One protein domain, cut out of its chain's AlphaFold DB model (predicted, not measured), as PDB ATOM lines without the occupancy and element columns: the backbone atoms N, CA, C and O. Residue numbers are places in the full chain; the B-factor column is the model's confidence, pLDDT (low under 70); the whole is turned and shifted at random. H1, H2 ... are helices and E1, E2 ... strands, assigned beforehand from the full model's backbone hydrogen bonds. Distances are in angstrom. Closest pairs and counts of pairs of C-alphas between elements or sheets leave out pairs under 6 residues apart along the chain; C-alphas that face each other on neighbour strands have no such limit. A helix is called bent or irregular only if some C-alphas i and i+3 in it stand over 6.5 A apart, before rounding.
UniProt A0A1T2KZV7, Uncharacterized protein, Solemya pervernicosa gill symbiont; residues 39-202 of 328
ATOM      1  N   GLN A  39       9.841 -30.011  20.059       87.56
ATOM      2  CA  GLN A  39       8.769 -30.922  19.646       87.56
ATOM      3  C   GLN A  39       7.414 -30.507  20.228       87.56
ATOM      4  O   GLN A  39       6.427 -30.487  19.496       87.56
ATOM      5  N   ALA A  40       7.373 -30.119  21.505       84.12
ATOM      6  CA  ALA A  40       6.158 -29.613  22.138       84.12
ATOM      7  C   ALA A  40       5.639 -28.345  21.440       84.12
ATOM      8  O   ALA A  40       4.448 -28.258  21.145       84.12
ATOM      9  N   LEU A  41       6.529 -27.398  21.119       82.88
ATOM     10  CA  LEU A  41       6.170 -26.175  20.397       82.88
ATOM     11  C   LEU A  41       5.686 -26.462  18.966       82.88
ATOM     12  O   LEU A  41       4.694 -25.886  18.531       82.88
ATOM     13  N   ASN A  42       6.342 -27.377  18.249       86.75
ATOM     14  CA  ASN A  42       5.932 -27.777  16.901       86.75
ATOM     15  C   ASN A  42       4.563 -28.465  16.897       86.75
ATOM     16  O   ASN A  42       3.748 -28.214  16.017       86.75
ATOM     17  N   LEU A  43       4.275 -29.302  17.894       87.50
ATOM     18  CA  LEU A  43       2.961 -29.929  18.028       87.50
ATOM     19  C   LEU A  43       1.867 -28.888  18.304       87.50
ATOM     20  O   LEU A  43       0.788 -28.938  17.715       87.50
ATOM     21  N   ALA A  44       2.167 -27.929  19.176       83.00
ATOM     22  CA  ALA A  44       1.333 -26.765  19.436       83.00
ATOM     23  C   ALA A  44       1.037 -25.968  18.152       83.00
ATOM     24  O   ALA A  44      -0.123 -25.673  17.854       83.00
ATOM     25  N   LEU A  45       2.078 -25.672  17.375       86.56
ATOM     26  CA  LEU A  45       1.990 -25.002  16.079       86.56
ATOM     27  C   LEU A  45       1.085 -25.743  15.096       86.56
ATOM     28  O   LEU A  45       0.151 -25.153  14.555       86.56
ATOM     29  N   GLU A  46       1.328 -27.038  14.899       90.44
ATOM     30  CA  GLU A  46       0.534 -27.865  13.989       90.44
ATOM     31  C   GLU A  46      -0.932 -27.928  14.417       90.44
ATOM     32  O   GLU A  46      -1.828 -27.846  13.575       90.44
ATOM     33  N   ARG A  47      -1.211 -27.973  15.727       88.19
ATOM     34  CA  ARG A  47      -2.589 -27.889  16.224       88.19
ATOM     35  C   ARG A  47      -3.226 -26.542  15.881       88.19
ATOM     36  O   ARG A  47      -4.352 -26.530  15.390       88.19
ATOM     37  N   GLY A  48      -2.516 -25.430  16.090       90.38
ATOM     38  CA  GLY A  48      -2.981 -24.088  15.719       90.38
ATOM     39  C   GLY A  48      -3.303 -23.974  14.226       90.38
ATOM     40  O   GLY A  48      -4.418 -23.589  13.859       90.38
ATOM     41  N   ARG A  49      -2.370 -24.407  13.371       93.88
ATOM     42  CA  ARG A  49      -2.519 -24.428  11.910       93.88
ATOM     43  C   ARG A  49      -3.698 -25.292  11.465       93.88
ATOM     44  O   ARG A  49      -4.499 -24.869  10.630       93.88
ATOM     45  N   TYR A  50      -3.848 -26.482  12.043       94.19
ATOM     46  CA  TYR A  50      -4.938 -27.397  11.714       94.19
ATOM     47  C   TYR A  50      -6.306 -26.847  12.140       94.19
ATOM     48  O   TYR A  50      -7.253 -26.861  11.348       94.19
ATOM     49  N   THR A  51      -6.414 -26.288  13.351       91.88
ATOM     50  CA  THR A  51      -7.635 -25.618  13.826       91.88
ATOM     51  C   THR A  51      -8.011 -24.451  12.919       91.88
ATOM     52  O   THR A  51      -9.163 -24.355  12.493       91.88
ATOM     53  N   TYR A  52      -7.041 -23.602  12.569       94.31
ATOM     54  CA  TYR A  52      -7.241 -22.533  11.598       94.31
ATOM     55  C   TYR A  52      -7.796 -23.073  10.278       94.31
ATOM     56  O   TYR A  52      -8.821 -22.586   9.800       94.31
ATOM     57  N   LYS A  53      -7.182 -24.127   9.726       95.31
ATOM     58  CA  LYS A  53      -7.578 -24.681   8.429       95.31
ATOM     59  C   LYS A  53      -8.999 -25.235   8.427       95.31
ATOM     60  O   LYS A  53      -9.730 -25.034   7.454       95.31
ATOM     61  N   ILE A  54      -9.417 -25.895   9.507       95.00
ATOM     62  CA  ILE A  54     -10.796 -26.377   9.659       95.00
ATOM     63  C   ILE A  54     -11.776 -25.203   9.649       95.00
ATOM     64  O   ILE A  54     -12.770 -25.235   8.920       95.00
ATOM     65  N   ILE A  55     -11.496 -24.152  10.424       94.25
ATOM     66  CA  ILE A  55     -12.389 -22.993  10.525       94.25
ATOM     67  C   ILE A  55     -12.432 -22.228   9.200       94.25
ATOM     68  O   ILE A  55     -13.514 -21.868   8.741       94.25
ATOM     69  N   GLU A  56     -11.286 -22.014   8.555       94.44
ATOM     70  CA  GLU A  56     -11.192 -21.409   7.224       94.44
ATOM     71  C   GLU A  56     -12.039 -22.188   6.202       94.44
ATOM     72  O   GLU A  56     -12.826 -21.601   5.455       94.44
ATOM     73  N   THR A  57     -11.934 -23.520   6.212       95.00
ATOM     74  CA  THR A  57     -12.683 -24.403   5.307       95.00
ATOM     75  C   THR A  57     -14.189 -24.321   5.561       95.00
ATOM     76  O   THR A  57     -14.963 -24.139   4.620       95.00
ATOM     77  N   ALA A  58     -14.620 -24.374   6.825       94.56
ATOM     78  CA  ALA A  58     -16.027 -24.219   7.191       94.56
ATOM     79  C   ALA A  58     -16.579 -22.844   6.776       94.56
ATOM     80  O   ALA A  58     -17.688 -22.739   6.250       94.56
ATOM     81  N   ARG A  59     -15.788 -21.777   6.949       93.75
ATOM     82  CA  ARG A  59     -16.165 -20.417   6.531       93.75
ATOM     83  C   ARG A  59     -16.345 -20.323   5.024       93.75
ATOM     84  O   ARG A  59     -17.312 -19.709   4.578       93.75
ATOM     85  N   LEU A  60     -15.440 -20.926   4.256       92.00
ATOM     86  CA  LEU A  60     -15.548 -20.967   2.801       92.00
ATOM     87  C   LEU A  60     -16.811 -21.716   2.365       92.00
ATOM     88  O   LEU A  60     -17.526 -21.227   1.493       92.00
ATOM     89  N   TRP A  61     -17.120 -22.846   3.005       94.19
ATOM     90  CA  TRP A  61     -18.341 -23.601   2.733       94.19
ATOM     91  C   TRP A  61     -19.604 -22.761   2.981       94.19
ATOM     92  O   TRP A  61     -20.454 -22.674   2.096       94.19
ATOM     93  N   VAL A  62     -19.707 -22.048   4.112       93.69
ATOM     94  CA  VAL A  62     -20.845 -21.137   4.362       93.69
ATOM     95  C   VAL A  62     -20.886 -19.995   3.340       93.69
ATOM     96  O   VAL A  62     -21.949 -19.688   2.808       93.69
ATOM     97  N   ALA A  63     -19.741 -19.391   3.006       91.12
ATOM     98  CA  ALA A  63     -19.673 -18.300   2.030       91.12
ATOM     99  C   ALA A  63     -20.136 -18.732   0.627       91.12
ATOM    100  O   ALA A  63     -20.794 -17.968  -0.082       91.12
ATOM    101  N   GLN A  64     -19.839 -19.970   0.222       90.56
ATOM    102  CA  GLN A  64     -20.309 -20.525  -1.051       90.56
ATOM    103  C   GLN A  64     -21.840 -20.598  -1.112       90.56
ATOM    104  O   GLN A  64     -22.411 -20.241  -2.146       90.56
ATOM    105  N   HIS A  65     -22.493 -20.936   0.002       90.56
ATOM    106  CA  HIS A  65     -23.955 -20.960   0.140       90.56
ATOM    107  C   HIS A  65     -24.570 -19.569   0.394       90.56
ATOM    108  O   HIS A  65     -25.785 -19.410   0.334       90.56
ATOM    109  N   GLY A  66     -23.748 -18.543   0.637       87.50
ATOM    110  CA  GLY A  66     -24.183 -17.191   0.998       87.50
ATOM    111  C   GLY A  66     -24.504 -17.085   2.488       87.50
ATOM    112  O   GLY A  66     -23.754 -16.457   3.237       87.50
ATOM    113  N   VAL A  67     -25.590 -17.732   2.914       91.44
ATOM    114  CA  VAL A  67     -25.996 -17.870   4.321       91.44
ATOM    115  C   VAL A  67     -26.589 -19.255   4.568       91.44
ATOM    116  O   VAL A  67     -27.085 -19.903   3.650       91.44
ATOM    117  N   ILE A  68     -26.562 -19.701   5.819       95.06
ATOM    118  CA  ILE A  68     -27.298 -20.888   6.273       95.06
ATOM    119  C   ILE A  68     -28.320 -20.472   7.327       95.06
ATOM    120  O   ILE A  68     -28.056 -19.560   8.103       95.06
ATOM    121  N   TYR A  69     -29.473 -21.129   7.383       96.38
ATOM    122  CA  TYR A  69     -30.499 -20.818   8.377       96.38
ATOM    123  C   TYR A  69     -30.428 -21.767   9.569       96.38
ATOM    124  O   TYR A  69     -30.275 -22.977   9.406       96.38
ATOM    125  N   ALA A  70     -30.601 -21.223  10.770       96.62
ATOM    126  CA  ALA A  70     -30.767 -22.001  11.992       96.62
ATOM    127  C   ALA A  70     -31.968 -21.504  12.792       96.62
ATOM    128  O   ALA A  70     -32.395 -20.358  12.652       96.62
ATOM    129  N   LYS A  71     -32.509 -22.372  13.652       97.25
ATOM    130  CA  LYS A  71     -33.596 -21.999  14.561       97.25
ATOM    131  C   LYS A  71     -33.137 -20.891  15.497       97.25
ATOM    132  O   LYS A  71     -32.081 -20.996  16.119       97.25
ATOM    133  N   THR A  72     -33.970 -19.867  15.622       96.44
ATOM    134  CA  THR A  72     -33.717 -18.783  16.571       96.44
ATOM    135  C   THR A  72     -33.783 -19.326  17.995       96.44
ATOM    136  O   THR A  72     -34.728 -20.031  18.355       96.44
ATOM    137  N   SER A  73     -32.780 -19.016  18.811       93.94
ATOM    138  CA  SER A  73     -32.712 -19.418  20.221       93.94
ATOM    139  C   SER A  73     -31.855 -18.436  21.023       93.94
ATOM    140  O   SER A  73     -31.267 -17.520  20.455       93.94
ATOM    141  N   GLN A  74     -31.739 -18.628  22.340       90.94
ATOM    142  CA  GLN A  74     -30.812 -17.834  23.156       90.94
ATOM    143  C   GLN A  74     -29.342 -18.049  22.748       90.94
ATOM    144  O   GLN A  74     -28.553 -17.113  22.807       90.94
ATOM    145  N   ALA A  75     -28.987 -19.260  22.298       87.81
ATOM    146  CA  ALA A  75     -27.651 -19.576  21.787       87.81
ATOM    147  C   ALA A  75     -27.430 -19.049  20.356       87.81
ATOM    148  O   ALA A  75     -26.309 -18.723  19.970       87.81
ATOM    149  N   THR A  76     -28.510 -18.916  19.581       93.25
ATOM    150  CA  THR A  76     -28.485 -18.427  18.197       93.25
ATOM    151  C   THR A  76     -29.473 -17.264  18.008       93.25
ATOM    152  O   THR A  76     -30.518 -17.441  17.370       93.25
ATOM    153  N   PRO A  77     -29.214 -16.085  18.609       94.00
ATOM    154  CA  PRO A  77     -30.047 -14.904  18.407       94.00
ATOM    155  C   PRO A  77     -29.815 -14.285  17.015       94.00
ATOM    156  O   PRO A  77     -28.715 -14.406  16.471       94.00
ATOM    157  N   PRO A  78     -30.786 -13.551  16.445       95.38
ATOM    158  CA  PRO A  78     -30.580 -12.827  15.194       95.38
ATOM    159  C   PRO A  78     -29.365 -11.899  15.254       95.38
ATOM    160  O   PRO A  78     -29.194 -11.150  16.218       95.38
ATOM    161  N   ASN A  79     -28.506 -11.942  14.234       93.50
ATOM    162  CA  ASN A  79     -27.279 -11.147  14.214       93.50
ATOM    163  C   ASN A  79     -27.563  -9.701  13.752       93.50
ATOM    164  O   ASN A  79     -27.831  -9.499  12.564       93.50
ATOM    165  N   PRO A  80     -27.439  -8.680  14.626       92.00
ATOM    166  CA  PRO A  80     -27.729  -7.295  14.252       92.00
ATOM    167  C   PRO A  80     -26.740  -6.730  13.223       92.00
ATOM    168  O   PRO A  80     -27.096  -5.821  12.486       92.00
ATOM    169  N   TYR A  81     -25.532  -7.295  13.130       90.38
ATOM    170  CA  TYR A  81     -24.484  -6.867  12.195       90.38
ATOM    171  C   TYR A  81     -24.543  -7.586  10.836       90.38
ATOM    172  O   TYR A  81     -23.631  -7.441  10.021       90.38
ATOM    173  N   LEU A  82     -25.549  -8.439  10.606       90.69
ATOM    174  CA  LEU A  82     -25.738  -9.131   9.333       90.69
ATOM    175  C   LEU A  82     -26.806  -8.413   8.507       90.69
ATOM    176  O   LEU A  82     -27.994  -8.519   8.794       90.69
ATOM    177  N   GLU A  83     -26.375  -7.728   7.454       87.94
ATOM    178  CA  GLU A  83     -27.258  -7.029   6.521       87.94
ATOM    179  C   GLU A  83     -27.445  -7.857   5.249       87.94
ATOM    180  O   GLU A  83     -26.661  -7.772   4.304       87.94
ATOM    181  N   VAL A  84     -28.482  -8.694   5.237       87.94
ATOM    182  CA  VAL A  84     -28.888  -9.480   4.064       87.94
ATOM    183  C   VAL A  84     -30.412  -9.475   3.932       87.94
ATOM    184  O   VAL A  84     -31.105  -9.413   4.954       87.94
ATOM    185  N   PRO A  85     -30.955  -9.552   2.702       89.31
ATOM    186  CA  PRO A  85     -32.366  -9.869   2.507       89.31
ATOM    187  C   PRO A  85     -32.710 -11.182   3.212       89.31
ATOM    188  O   PRO A  85     -31.863 -12.070   3.290       89.31
ATOM    189  N   GLU A  86     -33.935 -11.291   3.727       93.31
ATOM    190  CA  GLU A  86     -34.412 -12.506   4.405       93.31
ATOM    191  C   GLU A  86     -33.535 -12.937   5.598       93.31
ATOM    192  O   GLU A  86     -33.476 -14.108   5.939       93.31
ATOM    193  N   ARG A  87     -32.859 -11.999   6.287       95.31
ATOM    194  CA  ARG A  87     -32.033 -12.333   7.465       95.31
ATOM    195  C   ARG A  87     -32.793 -13.182   8.483       95.31
ATOM    196  O   ARG A  87     -32.237 -14.134   9.014       95.31
ATOM    197  N   ASP A  88     -34.040 -12.820   8.758       97.00
ATOM    198  CA  ASP A  88     -34.925 -13.552   9.652       97.00
ATOM    199  C   ASP A  88     -36.165 -13.972   8.862       97.00
ATOM    200  O   ASP A  88     -36.816 -13.132   8.238       97.00
ATOM    201  N   ILE A  89     -36.477 -15.268   8.879       96.50
ATOM    202  CA  ILE A  89     -37.623 -15.852   8.173       96.50
ATOM    203  C   ILE A  89     -38.442 -16.731   9.111       96.50
ATOM    204  O   ILE A  89     -37.970 -17.193  10.152       96.50
ATOM    205  N   GLU A  90     -39.673 -17.012   8.708       97.69
ATOM    206  CA  GLU A  90     -40.548 -17.957   9.387       97.69
ATOM    207  C   GLU A  90     -40.968 -19.046   8.400       97.69
ATOM    208  O   GLU A  90     -41.356 -18.760   7.266       97.69
ATOM    209  N   THR A  91     -40.840 -20.312   8.799       96.44
ATOM    210  CA  THR A  91     -41.316 -21.426   7.972       96.44
ATOM    211  C   THR A  91     -42.848 -21.438   7.926       96.44
ATOM    212  O   THR A  91     -43.491 -20.935   8.846       96.44
ATOM    213  N   PRO A  92     -43.475 -22.123   6.950       97.19
ATOM    214  CA  PRO A  92     -44.932 -22.305   6.936       97.19
ATOM    215  C   PRO A  92     -45.503 -22.977   8.199       97.19
ATOM    216  O   PRO A  92     -46.685 -22.848   8.493       97.19
ATOM    217  N   SER A  93     -44.666 -23.699   8.950       96.31
ATOM    218  CA  SER A  93     -45.005 -24.326  10.231       96.31
ATOM    219  C   SER A  93     -44.795 -23.422  11.457       96.31
ATOM    220  O   SER A  93     -44.920 -23.902  12.582       96.31
ATOM    221  N   GLY A  94     -44.453 -22.145  11.266       96.06
ATOM    222  CA  GLY A  94     -44.248 -21.171  12.342       96.06
ATOM    223  C   GLY A  94     -42.872 -21.227  13.018       96.06
ATOM    224  O   GLY A  94     -42.681 -20.685  14.108       96.06
ATOM    225  N   ILE A  95     -41.889 -21.917  12.426       97.06
ATOM    226  CA  ILE A  95     -40.538 -22.005  12.994       97.06
ATOM    227  C   ILE A  95     -39.744 -20.773  12.567       97.06
ATOM    228  O   ILE A  95     -39.473 -20.580  11.384       97.06
ATOM    229  N   LYS A  96     -39.304 -19.981  13.548       97.88
ATOM    230  CA  LYS A  96     -38.441 -18.817  13.321       97.88
ATOM    231  C   LYS A  96     -37.003 -19.242  13.051       97.88
ATOM    232  O   LYS A  96     -36.371 -19.900  13.887       97.88
ATOM    233  N   LEU A  97     -36.474 -18.823  11.913       98.06
ATOM    234  CA  LEU A  97     -35.104 -19.070  11.492       98.06
ATOM    235  C   LEU A  97     -34.361 -17.743  11.323       98.06
ATOM    236  O   LEU A  97     -34.945 -16.752  10.899       98.06
ATOM    237  N   THR A  98     -33.065 -17.744  11.621       97.56
ATOM    238  CA  THR A  98     -32.174 -16.607  11.373       97.56
ATOM    239  C   THR A  98     -30.973 -17.044  10.540       97.56
ATOM    240  O   THR A  98     -30.507 -18.186  10.642       97.56
ATOM    241  N   ALA A  99     -30.500 -16.145   9.686       96.50
ATOM    242  CA  ALA A  99     -29.384 -16.348   8.788       96.50
ATOM    243  C   ALA A  99     -28.050 -16.297   9.546       96.50
ATOM    244  O   ALA A  99     -27.767 -15.409  10.354       96.50
ATOM    245  N   ILE A 100     -27.179 -17.244   9.225       96.06
ATOM    246  CA  ILE A 100     -25.831 -17.376   9.752       96.06
ATOM    247  C   ILE A 100     -24.858 -17.207   8.592       96.06
ATOM    248  O   ILE A 100     -24.824 -18.001   7.651       96.06
ATOM    249  N   ASN A 101     -24.037 -16.164   8.684       94.06
ATOM    250  CA  ASN A 101     -22.912 -15.936   7.787       94.06
ATOM    251  C   ASN A 101     -21.618 -16.558   8.364       94.06
ATOM    252  O   ASN A 101     -21.591 -16.965   9.531       94.06
ATOM    253  N   PRO A 102     -20.510 -16.593   7.598       94.19
ATOM    254  CA  PRO A 102     -19.265 -17.207   8.059       94.19
ATOM    255  C   PRO A 102     -18.728 -16.619   9.370       94.19
ATOM    256  O   PRO A 102     -18.258 -17.357  10.231       94.19
ATOM    257  N   ALA A 103     -18.816 -15.296   9.550       92.56
ATOM    258  CA  ALA A 103     -18.348 -14.635  10.768       92.56
ATOM    259  C   ALA A 103     -19.187 -15.021  11.995       92.56
ATOM    260  O   ALA A 103     -18.628 -15.303  13.054       92.56
ATOM    261  N   TYR A 104     -20.515 -15.077  11.848       94.00
ATOM    262  CA  TYR A 104     -21.405 -15.455  12.937       94.00
ATOM    263  C   TYR A 104     -21.269 -16.937  13.301       94.00
ATOM    264  O   TYR A 104     -21.221 -17.268  14.484       94.00
ATOM    265  N   MET A 105     -21.122 -17.813  12.303       94.69
ATOM    266  CA  MET A 105     -20.809 -19.227  12.523       94.69
ATOM    267  C   MET A 105     -19.499 -19.380  13.301       94.69
ATOM    268  O   MET A 105     -19.477 -20.098  14.295       94.69
ATOM    269  N   THR A 106     -18.418 -18.703  12.881       93.50
ATOM    270  CA  THR A 106     -17.135 -18.782  13.593       93.50
ATOM    271  C   THR A 106     -17.317 -18.412  15.059       93.50
ATOM    272  O   THR A 106     -16.899 -19.192  15.899       93.50
ATOM    273  N   ARG A 107     -18.017 -17.315  15.370       90.75
ATOM    274  CA  ARG A 107     -18.283 -16.910  16.759       90.75
ATOM    275  C   ARG A 107     -19.007 -17.991  17.573       90.75
ATOM    276  O   ARG A 107     -18.575 -18.316  18.670       90.75
ATOM    277  N   GLN A 108     -20.062 -18.593  17.022       90.69
ATOM    278  CA  GLN A 108     -20.775 -19.675  17.716       90.69
ATOM    279  C   GLN A 108     -19.874 -20.898  17.951       90.69
ATOM    280  O   GLN A 108     -19.916 -21.502  19.019       90.69
ATOM    281  N   LEU A 109     -19.019 -21.248  16.983       89.81
ATOM    282  CA  LEU A 109     -18.044 -22.328  17.151       89.81
ATOM    283  C   LEU A 109     -16.983 -21.986  18.200       89.81
ATOM    284  O   LEU A 109     -16.617 -22.853  18.987       89.81
ATOM    285  N   THR A 110     -16.489 -20.746  18.233       87.81
ATOM    286  CA  THR A 110     -15.477 -20.326  19.208       87.81
ATOM    287  C   THR A 110     -16.025 -20.299  20.629       87.81
ATOM    288  O   THR A 110     -15.317 -20.702  21.547       87.81
ATOM    289  N   ASP A 111     -17.285 -19.893  20.809       85.88
ATOM    290  CA  ASP A 111     -17.956 -19.913  22.112       85.88
ATOM    291  C   ASP A 111     -18.085 -21.360  22.631       85.88
ATOM    292  O   ASP A 111     -17.715 -21.647  23.767       85.88
ATOM    293  N   LEU A 112     -18.477 -22.302  21.762       85.88
ATOM    294  CA  LEU A 112     -18.536 -23.733  22.096       85.88
ATOM    295  C   LEU A 112     -17.158 -24.343  22.388       85.88
ATOM    296  O   LEU A 112     -17.033 -25.189  23.276       85.88
ATOM    297  N   LEU A 113     -16.125 -23.949  21.636       84.31
ATOM    298  CA  LEU A 113     -14.757 -24.418  21.864       84.31
ATOM    299  C   LEU A 113     -14.230 -23.938  23.214       84.31
ATOM    300  O   LEU A 113     -13.643 -24.737  23.927       84.31
ATOM    301  N   LYS A 114     -14.499 -22.685  23.590       81.62
ATOM    302  CA  LYS A 114     -14.088 -22.117  24.878       81.62
ATOM    303  C   LYS A 114     -14.704 -22.847  26.077       81.62
ATOM    304  O   LYS A 114     -14.080 -22.916  27.130       81.62
ATOM    305  N   GLU A 115     -15.931 -23.354  25.940       76.75
ATOM    306  CA  GLU A 115     -16.616 -24.100  27.004       76.75
ATOM    307  C   GLU A 115     -16.109 -25.539  27.149       76.75
ATOM    308  O   GLU A 115     -16.036 -26.059  28.261       76.75
ATOM    309  N   LYS A 116     -15.794 -26.198  26.029       74.88
ATOM    310  CA  LYS A 116     -15.449 -27.630  26.009       74.88
ATOM    311  C   LYS A 116     -13.955 -27.904  26.083       74.88
ATOM    312  O   LYS A 116     -13.548 -28.935  26.604       74.88
ATOM    313  N   GLU A 117     -13.155 -26.997  25.548       69.75
ATOM    314  CA  GLU A 117     -11.716 -27.131  25.390       69.75
ATOM    315  C   GLU A 117     -11.034 -25.895  25.992       69.75
ATOM    316  O   GLU A 117     -11.559 -24.786  25.938       69.75
ATOM    317  N   GLN A 118      -9.808 -26.030  26.507       73.31
ATOM    318  CA  GLN A 118      -8.981 -24.864  26.871       73.31
ATOM    319  C   GLN A 118      -8.374 -24.214  25.608       73.31
ATOM    320  O   GLN A 118      -7.167 -23.995  25.512       73.31
ATOM    321  N   PHE A 119      -9.214 -23.980  24.598       79.50
ATOM    322  CA  PHE A 119      -8.865 -23.444  23.290       79.50
ATOM    323  C   PHE A 119      -9.600 -22.127  23.073       79.50
ATOM    324  O   PHE A 119     -10.829 -22.079  23.050       79.50
ATOM    325  N   TYR A 120      -8.842 -21.054  22.864       87.62
ATOM    326  CA  TYR A 120      -9.400 -19.736  22.596       87.62
ATOM    327  C   TYR A 120      -9.176 -19.398  21.136       87.62
ATOM    328  O   TYR A 120      -8.049 -19.164  20.710       87.62
ATOM    329  N   VAL A 121     -10.256 -19.370  20.368       92.38
ATOM    330  CA  VAL A 121     -10.217 -18.917  18.983       92.38
ATOM    331  C   VAL A 121     -10.878 -17.549  18.908       92.38
ATOM    332  O   VAL A 121     -11.957 -17.358  19.469       92.38
ATOM    333  N   ARG A 122     -10.258 -16.593  18.215       94.00
ATOM    334  CA  ARG A 122     -10.862 -15.286  17.937       94.00
ATOM    335  C   ARG A 122     -10.797 -14.989  16.449       94.00
ATOM    336  O   ARG A 122      -9.824 -15.306  15.773       94.00
ATOM    337  N   LEU A 123     -11.859 -14.372  15.950       95.25
ATOM    338  CA  LEU A 123     -11.900 -13.762  14.629       95.25
ATOM    339  C   LEU A 123     -11.667 -12.266  14.804       95.25
ATOM    340  O   LEU A 123     -12.462 -11.614  15.478       95.25
ATOM    341  N   THR A 124     -10.642 -11.719  14.162       95.94
ATOM    342  CA  THR A 124     -10.309 -10.297  14.289       95.94
ATOM    343  C   THR A 124     -10.048  -9.639  12.947       95.94
ATOM    344  O   THR A 124      -9.836 -10.305  11.932       95.94
ATOM    345  N   SER A 125     -10.156  -8.313  12.900       95.06
ATOM    346  CA  SER A 125      -9.945  -7.530  11.682       95.06
ATOM    347  C   SER A 125      -9.539  -6.102  12.024       95.06
ATOM    348  O   SER A 125     -10.051  -5.538  12.984       95.06
ATOM    349  N   LEU A 126      -8.698  -5.484  11.192       94.81
ATOM    350  CA  LEU A 126      -8.390  -4.051  11.289       94.81
ATOM    351  C   LEU A 126      -9.605  -3.163  10.965       94.81
ATOM    352  O   LEU A 126      -9.646  -2.008  11.380       94.81
ATOM    353  N   LYS A 127     -10.602  -3.704  10.249       92.06
ATOM    354  CA  LYS A 127     -11.868  -3.039   9.890       92.06
ATOM    355  C   LYS A 127     -13.058  -3.916  10.329       92.06
ATOM    356  O   LYS A 127     -13.711  -4.559   9.490       92.06
ATOM    357  N   PRO A 128     -13.311  -4.050  11.645       92.19
ATOM    358  CA  PRO A 128     -14.360  -4.925  12.149       92.19
ATOM    359  C   PRO A 128     -15.745  -4.289  11.963       92.19
ATOM    360  O   PRO A 128     -15.938  -3.109  12.224       92.19
ATOM    361  N   LEU A 129     -16.731  -5.084  11.530       88.56
ATOM    362  CA  LEU A 129     -18.146  -4.666  11.526       88.56
ATOM    363  C   LEU A 129     -18.788  -4.843  12.903       88.56
ATOM    364  O   LEU A 129     -19.617  -4.049  13.324       88.56
ATOM    365  N   ASN A 130     -18.414  -5.928  13.583       90.62
ATOM    366  CA  ASN A 130     -18.821  -6.202  14.949       90.62
ATOM    367  C   ASN A 130     -17.664  -5.785  15.874       90.62
ATOM    368  O   ASN A 130     -16.592  -6.384  15.739       90.62
ATOM    369  N   PRO A 131     -17.863  -4.831  16.802       91.94
ATOM    370  CA  PRO A 131     -16.812  -4.333  17.698       91.94
ATOM    371  C   PRO A 131     -16.100  -5.421  18.511       91.94
ATOM    372  O   PRO A 131     -14.937  -5.277  18.856       91.94
ATOM    373  N   ILE A 132     -16.750  -6.563  18.767       90.38
ATOM    374  CA  ILE A 132     -16.112  -7.686  19.477       90.38
ATOM    375  C   ILE A 132     -14.900  -8.275  18.728       90.38
ATOM    376  O   ILE A 132     -14.056  -8.926  19.339       90.38
ATOM    377  N   ASN A 133     -14.820  -8.049  17.413       94.19
ATOM    378  CA  ASN A 133     -13.735  -8.517  16.549       94.19
ATOM    379  C   ASN A 133     -12.583  -7.500  16.454       94.19
ATOM    380  O   ASN A 133     -11.726  -7.626  15.573       94.19
ATOM    381  N   GLU A 134     -12.575  -6.468  17.301       96.31
ATOM    382  CA  GLU A 134     -11.421  -5.586  17.429       96.31
ATOM    383  C   GLU A 134     -10.186  -6.382  17.886       96.31
ATOM    384  O   GLU A 134     -10.282  -7.210  18.803       96.31
ATOM    385  N   PRO A 135      -9.030  -6.169  17.232       96.56
ATOM    386  CA  PRO A 135      -7.810  -6.873  17.571       96.56
ATOM    387  C   PRO A 135      -7.174  -6.262  18.818       96.56
ATOM    388  O   PRO A 135      -7.108  -5.032  18.964       96.56
ATOM    389  N   ASP A 136      -6.650  -7.132  19.677       95.19
ATOM    390  CA  ASP A 136      -5.709  -6.727  20.720       95.19
ATOM    391  C   ASP A 136      -4.361  -6.258  20.113       95.19
ATOM    392  O   ASP A 136      -4.182  -6.330  18.892       95.19
ATOM    393  N   PRO A 137      -3.411  -5.732  20.915       95.25
ATOM    394  CA  PRO A 137      -2.142  -5.230  20.385       95.25
ATOM    395  C   PRO A 137      -1.369  -6.253  19.542       95.25
ATOM    396  O   PRO A 137      -0.934  -5.927  18.443       95.25
ATOM    397  N   TRP A 138      -1.277  -7.505  19.996       95.12
ATOM    398  CA  TRP A 138      -0.564  -8.556  19.268       95.12
ATOM    399  C   TRP A 138      -1.299  -8.967  17.990       95.12
ATOM    400  O   TRP A 138      -0.684  -9.124  16.939       95.12
ATOM    401  N   GLU A 139      -2.627  -9.106  18.050       96.88
ATOM    402  CA  GLU A 139      -3.440  -9.427  16.871       96.88
ATOM    403  C   GLU A 139      -3.333  -8.317  15.823       96.88
ATOM    404  O   GLU A 139      -3.318  -8.593  14.627       96.88
ATOM    405  N   ARG A 140      -3.242  -7.057  16.256       97.38
ATOM    406  CA  ARG A 140      -3.073  -5.902  15.372       97.38
ATOM    407  C   ARG A 140      -1.716  -5.923  14.684       97.38
ATOM    408  O   ARG A 140      -1.664  -5.704  13.476       97.38
ATOM    409  N   ASP A 141      -0.654  -6.211  15.425       96.69
ATOM    410  CA  ASP A 141       0.692  -6.331  14.867       96.69
ATOM    411  C   ASP A 141       0.768  -7.490  13.865       96.69
ATOM    412  O   ASP A 141       1.251  -7.304  12.749       96.69
ATOM    413  N   ALA A 142       0.182  -8.645  14.198       97.00
ATOM    414  CA  ALA A 142       0.075  -9.780  13.283       97.00
ATOM    415  C   ALA A 142      -0.721  -9.433  12.012       97.00
ATOM    416  O   ALA A 142      -0.276  -9.733  10.907       97.00
ATOM    417  N   LEU A 143      -1.859  -8.740  12.134       97.50
ATOM    418  CA  LEU A 143      -2.640  -8.283  10.978       97.50
ATOM    419  C   LEU A 143      -1.840  -7.336  10.075       97.50
ATOM    420  O   LEU A 143      -1.902  -7.468   8.858       97.50
ATOM    421  N   ASN A 144      -1.065  -6.416  10.652       97.00
ATOM    422  CA  ASN A 144      -0.208  -5.514   9.882       97.00
ATOM    423  C   ASN A 144       0.934  -6.255   9.166       97.00
ATOM    424  O   ASN A 144       1.339  -5.834   8.084       97.00
ATOM    425  N   LEU A 145       1.461  -7.333   9.754       96.81
ATOM    426  CA  LEU A 145       2.440  -8.212   9.106       96.81
ATOM    427  C   LEU A 145       1.819  -8.973   7.928       96.81
ATOM    428  O   LEU A 145       2.445  -9.113   6.881       96.81
ATOM    429  N   PHE A 146       0.566  -9.411   8.053       97.25
ATOM    430  CA  PHE A 146      -0.133 -10.092   6.963       97.25
ATOM    431  C   PHE A 146      -0.383  -9.185   5.754       97.25
ATOM    432  O   PHE A 146      -0.215  -9.627   4.622       97.25
ATOM    433  N   GLU A 147      -0.697  -7.905   5.972       94.12
ATOM    434  CA  GLU A 147      -0.788  -6.905   4.890       94.12
ATOM    435  C   GLU A 147       0.556  -6.711   4.150       94.12
ATOM    436  O   GLU A 147       0.587  -6.220   3.025       94.12
ATOM    437  N   GLN A 148       1.678  -7.117   4.760       94.81
ATOM    438  CA  GLN A 148       3.020  -7.101   4.159       94.81
ATOM    439  C   GLN A 148       3.402  -8.438   3.494       94.81
ATOM    440  O   GLN A 148       4.479  -8.535   2.907       94.81
ATOM    441  N   GLY A 149       2.530  -9.451   3.548       92.88
ATOM    442  CA  GLY A 149       2.723 -10.754   2.905       92.88
ATOM    443  C   GLY A 149       3.165 -11.890   3.832       92.88
ATOM    444  O   GLY A 149       3.466 -12.976   3.335       92.88
ATOM    445  N   GLU A 150       3.200 -11.684   5.152       94.06
ATOM    446  CA  GLU A 150       3.474 -12.774   6.097       94.06
ATOM    447  C   GLU A 150       2.333 -13.804   6.120       94.06
ATOM    448  O   GLU A 150       1.153 -13.458   6.073       94.06
ATOM    449  N   GLY A 151       2.681 -15.091   6.202       92.25
ATOM    450  CA  GLY A 151       1.704 -16.185   6.100       92.25
ATOM    451  C   GLY A 151       1.092 -16.626   7.431       92.25
ATOM    452  O   GLY A 151      -0.019 -17.150   7.456       92.25
ATOM    453  N   GLU A 152       1.813 -16.450   8.537       94.94
ATOM    454  CA  GLU A 152       1.379 -16.815   9.887       94.94
ATOM    455  C   GLU A 152       2.311 -16.205  10.938       94.94
ATOM    456  O   GLU A 152       3.472 -15.916  10.660       94.94
ATOM    457  N   VAL A 153       1.813 -16.045  12.163       94.31
ATOM    458  CA  VAL A 153       2.595 -15.562  13.305       94.31
ATOM    459  C   VAL A 153       2.392 -16.495  14.491       94.31
ATOM    460  O   VAL A 153       1.274 -16.929  14.783       94.31
ATOM    461  N   LEU A 154       3.488 -16.782  15.194       91.31
ATOM    462  CA  LEU A 154       3.493 -17.513  16.454       91.31
ATOM    463  C   LEU A 154       4.151 -16.668  17.538       91.31
ATOM    464  O   LEU A 154       5.258 -16.170  17.352       91.31
ATOM    465  N   GLU A 155       3.526 -16.612  18.706       89.12
ATOM    466  CA  GLU A 155       4.138 -16.050  19.900       89.12
ATOM    467  C   GLU A 155       3.895 -16.942  21.119       89.12
ATOM    468  O   GLU A 155       2.814 -17.499  21.314       89.12
ATOM    469  N   SER A 156       4.918 -17.078  21.964       82.94
ATOM    470  CA  SER A 156       4.766 -17.631  23.310       82.94
ATOM    471  C   SER A 156       4.625 -16.483  24.302       82.94
ATOM    472  O   SER A 156       5.598 -15.788  24.587       82.94
ATOM    473  N   VAL A 157       3.428 -16.304  24.850       78.88
ATOM    474  CA  VAL A 157       3.127 -15.263  25.834       78.88
ATOM    475  C   VAL A 157       3.200 -15.863  27.230       78.88
ATOM    476  O   VAL A 157       2.538 -16.855  27.534       78.88
ATOM    477  N   LYS A 158       3.985 -15.253  28.116       66.69
ATOM    478  CA  LYS A 158       3.865 -15.523  29.552       66.69
ATOM    479  C   LYS A 158       2.714 -14.679  30.087       66.69
ATOM    480  O   LYS A 158       2.852 -13.465  30.172       66.69
ATOM    481  N   SER A 159       1.584 -15.309  30.393       59.50
ATOM    482  CA  SER A 159       0.529 -14.684  31.191       59.50
ATOM    483  C   SER A 159       0.848 -14.880  32.677       59.50
ATOM    484  O   SER A 159       1.524 -15.847  33.031       59.50
ATOM    485  N   ASP A 160       0.344 -13.997  33.543       51.62
ATOM    486  CA  ASP A 160       0.582 -13.995  35.001       51.62
ATOM    487  C   ASP A 160       0.232 -15.323  35.699       51.62
ATOM    488  O   ASP A 160       0.668 -15.571  36.822       51.62
ATOM    489  N   GLN A 161      -0.548 -16.187  35.043       56.34
ATOM    490  CA  GLN A 161      -0.966 -17.484  35.574       56.34
ATOM    491  C   GLN A 161      -0.416 -18.676  34.774       56.34
ATOM    492  O   GLN A 161      -0.152 -19.712  35.378       56.34
ATOM    493  N   GLU A 162      -0.186 -18.551  33.457       65.12
ATOM    494  CA  GLU A 162       0.259 -19.660  32.594       65.12
ATOM    495  C   GLU A 162       1.026 -19.185  31.342       65.12
ATOM    496  O   GLU A 162       0.773 -18.116  30.784       65.12
ATOM    497  N   GLN A 163       1.955 -20.014  30.848       78.81
ATOM    498  CA  GLN A 163       2.576 -19.800  29.539       78.81
ATOM    499  C   GLN A 163       1.593 -20.231  28.443       78.81
ATOM    500  O   GLN A 163       1.263 -21.410  28.319       78.81
ATOM    501  N   MET A 164       1.135 -19.272  27.648       84.75
ATOM    502  CA  MET A 164       0.225 -19.466  26.526       84.75
ATOM    503  C   MET A 164       1.006 -19.411  25.219       84.75
ATOM    504  O   MET A 164       1.963 -18.654  25.080       84.75
ATOM    505  N   VAL A 165       0.575 -20.182  24.233       87.62
ATOM    506  CA  VAL A 165       1.047 -20.031  22.857       87.62
ATOM    507  C   VAL A 165      -0.106 -19.488  22.033       87.62
ATOM    508  O   VAL A 165      -1.236 -19.968  22.145       87.62
ATOM    509  N   ARG A 166       0.188 -18.468  21.232       92.25
ATOM    510  CA  ARG A 166      -0.740 -17.798  20.330       92.25
ATOM    511  C   ARG A 166      -0.266 -18.015  18.905       92.25
ATOM    512  O   ARG A 166       0.859 -17.675  18.561       92.25
ATOM    513  N   TYR A 167      -1.134 -18.587  18.092       94.56
ATOM    514  CA  TYR A 167      -0.963 -18.759  16.659       94.56
ATOM    515  C   TYR A 167      -1.979 -17.872  15.945       94.56
ATOM    516  O   TYR A 167      -3.126 -17.788  16.382       94.56
ATOM    517  N   MET A 168      -1.601 -17.225  14.850       96.62
ATOM    518  CA  MET A 168      -2.540 -16.480  14.017       96.62
ATOM    519  C   MET A 168      -2.183 -16.615  12.545       96.62
ATOM    520  O   MET A 168      -1.009 -16.637  12.184       96.62
ATOM    521  N   ALA A 169      -3.210 -16.678  11.704       97.25
ATOM    522  CA  ALA A 169      -3.074 -16.691  10.253       97.25
ATOM    523  C   ALA A 169      -4.079 -15.723   9.599       97.25
ATOM    524  O   ALA A 169      -5.157 -15.484  10.173       97.25
ATOM    525  N   PRO A 170      -3.739 -15.163   8.423       97.31
ATOM    526  CA  PRO A 170      -4.588 -14.231   7.701       97.31
ATOM    527  C   PRO A 170      -5.808 -14.907   7.094       97.31
ATOM    528  O   PRO A 170      -5.794 -16.086   6.764       97.31
ATOM    529  N   LEU A 171      -6.872 -14.132   6.913       95.44
ATOM    530  CA  LEU A 171      -8.053 -14.516   6.153       95.44
ATOM    531  C   LEU A 171      -8.086 -13.766   4.826       95.44
ATOM    532  O   LEU A 171      -8.627 -12.659   4.753       95.44
ATOM    533  N   ASP A 172      -7.581 -14.408   3.779       94.56
ATOM    534  CA  ASP A 172      -7.585 -13.844   2.433       94.56
ATOM    535  C   ASP A 172      -9.008 -13.740   1.872       94.56
ATOM    536  O   ASP A 172      -9.844 -14.649   2.008       94.56
ATOM    537  N   VAL A 173      -9.286 -12.639   1.183       93.06
ATOM    538  CA  VAL A 173     -10.531 -12.452   0.443       93.06
ATOM    539  C   VAL A 173     -10.515 -13.352  -0.790       93.06
ATOM    540  O   VAL A 173      -9.743 -13.166  -1.728       93.06
ATOM    541  N   LYS A 174     -11.420 -14.335  -0.803       91.75
ATOM    542  CA  LYS A 174     -11.638 -15.261  -1.926       91.75
ATOM    543  C   LYS A 174     -12.814 -14.794  -2.793       91.75
ATOM    544  O   LYS A 174     -13.665 -14.053  -2.302       91.75
ATOM    545  N   PRO A 175     -12.974 -15.291  -4.035       92.75
ATOM    546  CA  PRO A 175     -14.108 -14.917  -4.890       92.75
ATOM    547  C   PRO A 175     -15.484 -15.099  -4.227       92.75
ATOM    548  O   PRO A 175     -16.366 -14.259  -4.376       92.75
ATOM    549  N   ALA A 176     -15.664 -16.150  -3.416       89.44
ATOM    550  CA  ALA A 176     -16.908 -16.383  -2.673       89.44
ATOM    551  C   ALA A 176     -17.223 -15.286  -1.634       89.44
ATOM    552  O   ALA A 176     -18.387 -15.070  -1.307       89.44
ATOM    553  N   CYS A 177     -16.207 -14.579  -1.129       87.31
ATOM    554  CA  CYS A 177     -16.352 -13.493  -0.161       87.31
ATOM    555  C   CYS A 177     -16.923 -12.219  -0.804       87.31
ATOM    556  O   CYS A 177     -17.588 -11.430  -0.129       87.31
ATOM    557  N   MET A 178     -16.702 -12.035  -2.109       89.88
ATOM    558  CA  MET A 178     -17.087 -10.823  -2.838       89.88
ATOM    559  C   MET A 178     -18.602 -10.634  -2.923       89.88
ATOM    560  O   MET A 178     -19.054  -9.496  -2.948       89.88
ATOM    561  N   LYS A 179     -19.388 -11.718  -2.816       82.31
ATOM    562  CA  LYS A 179     -20.863 -11.673  -2.752       82.31
ATOM    563  C   LYS A 179     -21.396 -10.656  -1.734       82.31
ATOM    564  O   LYS A 179     -22.451 -10.072  -1.953       82.31
ATOM    565  N   CYS A 180     -20.670 -10.458  -0.629       80.88
ATOM    566  CA  CYS A 180     -21.045  -9.513   0.423       80.88
ATOM    567  C   CYS A 180     -20.005  -8.402   0.637       80.88
ATOM    568  O   CYS A 180     -20.368  -7.302   1.046       80.88
ATOM    569  N   HIS A 181     -18.717  -8.672   0.390       84.50
ATOM    570  CA  HIS A 181     -17.629  -7.746   0.723       84.50
ATOM    571  C   HIS A 181     -17.233  -6.782  -0.404       84.50
ATOM    572  O   HIS A 181     -16.494  -5.839  -0.134       84.50
ATOM    573  N   GLU A 182     -17.777  -6.929  -1.616       86.00
ATOM    574  CA  GLU A 182     -17.553  -5.972  -2.712       86.00
ATOM    575  C   GLU A 182     -18.003  -4.553  -2.335       86.00
ATOM    576  O   GLU A 182     -17.261  -3.588  -2.498       86.00
ATOM    577  N   LYS A 183     -19.169  -4.427  -1.686       85.06
ATOM    578  CA  LYS A 183     -19.693  -3.142  -1.184       85.06
ATOM    579  C   LYS A 183     -18.825  -2.502  -0.093       85.06
ATOM    580  O   LYS A 183     -19.006  -1.330   0.214       85.06
ATOM    581  N   GLN A 184     -17.917  -3.267   0.513       83.56
ATOM    582  CA  GLN A 184     -16.985  -2.796   1.542       83.56
ATOM    583  C   GLN A 184     -15.634  -2.363   0.952       83.56
ATOM    584  O   GLN A 184     -14.751  -1.957   1.703       83.56
ATOM    585  N   GLY A 185     -15.475  -2.444  -0.375       89.94
ATOM    586  CA  GLY A 185     -14.263  -2.041  -1.085       89.94
ATOM    587  C   GLY A 185     -13.132  -3.069  -1.050       89.94
ATOM    588  O   GLY A 185     -12.012  -2.719  -1.405       89.94
ATOM    589  N   TYR A 186     -13.406  -4.307  -0.623       91.75
ATOM    590  CA  TYR A 186     -12.426  -5.391  -0.678       91.75
ATOM    591  C   TYR A 186     -12.260  -5.921  -2.101       91.75
ATOM    592  O   TYR A 186     -13.216  -5.929  -2.875       91.75
ATOM    593  N   GLN A 187     -11.069  -6.425  -2.405       94.12
ATOM    594  CA  GLN A 187     -10.713  -7.129  -3.633       94.12
ATOM    595  C   GLN A 187     -10.201  -8.536  -3.319       94.12
ATOM    596  O   GLN A 187      -9.805  -8.847  -2.198       94.12
ATOM    597  N   VAL A 188     -10.230  -9.422  -4.318       93.88
ATOM    598  CA  VAL A 188      -9.671 -10.773  -4.170       93.88
ATOM    599  C   VAL A 188      -8.165 -10.668  -3.930       93.88
ATOM    600  O   VAL A 188      -7.463 -10.060  -4.731       93.88
ATOM    601  N   GLY A 189      -7.687 -11.295  -2.854       92.44
ATOM    602  CA  GLY A 189      -6.296 -11.209  -2.399       92.44
ATOM    603  C   GLY A 189      -6.067 -10.257  -1.222       92.44
ATOM    604  O   GLY A 189      -5.034 -10.373  -0.575       92.44
ATOM    605  N   ASP A 190      -7.022  -9.383  -0.892       94.62
ATOM    606  CA  ASP A 190      -6.923  -8.534   0.302       94.62
ATOM    607  C   ASP A 190      -6.979  -9.362   1.595       94.62
ATOM    608  O   ASP A 190      -7.608 -10.426   1.648       94.62
ATOM    609  N   ILE A 191      -6.435  -8.818   2.686       95.31
ATOM    610  CA  ILE A 191      -6.568  -9.405   4.021       95.31
ATOM    611  C   ILE A 191      -7.868  -8.916   4.673       95.31
ATOM    612  O   ILE A 191      -8.030  -7.762   5.076       95.31
ATOM    613  N   ARG A 192      -8.852  -9.812   4.827       94.19
ATOM    614  CA  ARG A 192     -10.127  -9.459   5.482       94.19
ATOM    615  C   ARG A 192      -9.975  -9.308   6.995       94.19
ATOM    616  O   ARG A 192     -10.786  -8.637   7.648       94.19
ATOM    617  N   GLY A 193      -8.991  -9.985   7.560       95.31
ATOM    618  CA  GLY A 193      -8.762 -10.125   8.986       95.31
ATOM    619  C   GLY A 193      -7.881 -11.336   9.249       95.31
ATOM    620  O   GLY A 193      -7.152 -11.774   8.367       95.31
ATOM    621  N   GLY A 194      -7.992 -11.914  10.436       96.44
ATOM    622  CA  GLY A 194      -7.259 -13.116  10.801       96.44
ATOM    623  C   GLY A 194      -8.002 -13.929  11.845       96.44
ATOM    624  O   GLY A 194      -8.984 -13.478  12.445       96.44
ATOM    625  N   ILE A 195      -7.545 -15.160  12.027       96.31
ATOM    626  CA  ILE A 195      -8.024 -16.038  13.090       96.31
ATOM    627  C   ILE A 195      -6.856 -16.295  14.020       96.31
ATOM    628  O   ILE A 195      -5.862 -16.892  13.604       96.31
ATOM    629  N   SER A 196      -6.992 -15.861  15.268       95.31
ATOM    630  CA  SER A 196      -6.051 -16.199  16.325       95.31
ATOM    631  C   SER A 196      -6.536 -17.437  17.076       95.31
ATOM    632  O   SER A 196      -7.735 -17.656  17.267       95.31
ATOM    633  N   VAL A 197      -5.590 -18.275  17.474       93.12
ATOM    634  CA  VAL A 197      -5.787 -19.522  18.204       93.12
ATOM    635  C   VAL A 197      -4.801 -19.516  19.360       93.12
ATOM    636  O   VAL A 197      -3.594 -19.452  19.147       93.12
ATOM    637  N   SER A 198      -5.308 -19.560  20.586       90.19
ATOM    638  CA  SER A 198      -4.493 -19.541  21.799       90.19
ATOM    639  C   SER A 198      -4.772 -20.768  22.651       90.19
ATOM    640  O   SER A 198      -5.927 -21.166  22.820       90.19
ATOM    641  N   PHE A 199      -3.717 -21.354  23.206       86.06
ATOM    642  CA  PHE A 199      -3.808 -22.545  24.043       86.06
ATOM    643  C   PHE A 199      -2.708 -22.564  25.119       86.06
ATOM    644  O   PHE A 199      -1.622 -22.010  24.906       86.06
ATOM    645  N   PRO A 200      -2.967 -23.200  26.272       84.00
ATOM    646  CA  PRO A 200      -1.997 -23.305  27.354       84.00
ATOM    647  C   PRO A 200      -0.873 -24.276  26.994       84.00
ATOM    648  O   PRO A 200      -1.107 -25.439  26.651       84.00
ATOM    649  N   LEU A 201       0.379 -23.827  27.125       78.06
ATOM    650  CA  LEU A 201       1.556 -24.677  26.919       78.06
ATOM    651  C   LEU A 201       1.613 -25.811  27.954       78.06
ATOM    652  O   LEU A 201       2.179 -26.872  27.683       78.06
ATOM    653  N   ALA A 202       0.982 -25.616  29.117       74.12
ATOM    654  CA  ALA A 202       0.912 -26.592  30.197       74.12
ATOM    655  C   ALA A 202       0.398 -27.965  29.724       74.12
ATOM    656  O   ALA A 202       0.966 -28.987  30.110       74.12
TER     657      ALA A 202
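This is residues 39 to 202 of the 328 residues of an uncharacterized protein of Solemya pervernicosa gill symbiont (UniProt A0A1T2KZV7). A twisted sheet of four strands, E4, E7, E6 and E5, has helices over both faces: the long helix H1 and, over the edge strand E4, H2 cover one face, and H3 covers the other. Toward one end of the long axis, past the last residues of H1, lies a small second sheet, E1, E3 and E2, with H4 set across the same end of H1. The printed part has 164 residues with four named helices and seven named strands, in the order H1 E1 E2 E3 H2 E4 H3 E5 E6 H4 E7, and its class is mixed, helices and strands. The larger sheet has the order E4, E7, E6, E5 and the smaller E1, E3, E2, both antiparallel throughout. The whole is compact, with a radius of gyration of the C-alphas of 16.9 A, yet elongated in outline, with spans of 55, 36 and 25 A.

Find C-alpha 39 at (8.769, -30.922, 19.646); from there H1, residues 39 to 65, runs 39.4 A to C-alpha 65 at (-23.955, -20.960, 0.140). Next come the strands E1, residues 68 to 71, 10.5 A long, E2, residues 88 to 90, 7.1 A, and E3, residues 96 to 100, 13.2 A. Helix H2, residues 102 to 116, covers 21.1 A, and strand E4, residues 120 to 124, 12.6 A. Read on to helix H3, residues 137 to 146, 14.4 A, then to strands E5, residues 153 to 158, 16.3 A, and E6, residues 163 to 172, 29.6 A. Helix H4, residues 175 to 184, spans 14.0 A and is only just irregular: C-alphas 180 and 183 are 6.7 A apart. Strand E7, residues 191 to 200, runs 27.5 A to C-alpha 200 at (-1.997, -23.305, 27.354).

Begin with the larger sheet: E4 and E7 are antiparallel, with N 122 and O 196 at 2.9 A. E7 and E6 show N 197 and O 167 at 2.7 A, and the hairpin E5 and E6 shows N 155 and O 166 at 2.9 A. Three layers, meaning helices on both faces of a sheet, are made here by H1 and H2 on one face and H3 on the opposite face. H1 has a height over the sheet of 8.0 A; its closest C-alphas to E6 are those of Gly 48 and Tyr 167, 5.8 A apart. H2 lies over E4 and runs along it, at 7 degrees on the local plane; the closest C-alphas are those of Thr 110 and Val 121, 5.5 A. H3 runs slantwise to E6 at 38 degrees on the local plane, with the C-alphas of Phe 146 and Pro 170 closest at 6.1 A. With residues 55 to 63 alone H1 touches H2, opposite ways at a steep tilt of 40 degrees; look at the C-alphas of Arg 59 and Pro 102, the closest at 4.7 A. With residues 60 to 64 alone H1 touches H4, about perpendicular at 77 degrees, closest at the C-alphas of Gln 64 and Ala 176, 5.6 A. In the smaller sheet E1 and E3 have N 100 and O 68 at 2.7 A, and the hairpin E2 and E3 has N 97 and O 89 at 2.8 A. Every O i to N i+4 pair is within hydrogen-bond range in H1, H2 and H3; H4 has 2 of 6, and 4 of 7 O i to N i+3 pairs.

The two C-alphas farthest apart, those of Gln 39 and Pro 92, are 55.9 A apart. The printed part has no cut. Look for the long links at residues 72 to 87, from E1 to E2, and 125 to 136, from E4 to H3. The mean pLDDT of the printed part is 90.5, and it is under 70 at residue 117 and residues 158 to 162, of which 158 belongs to E5.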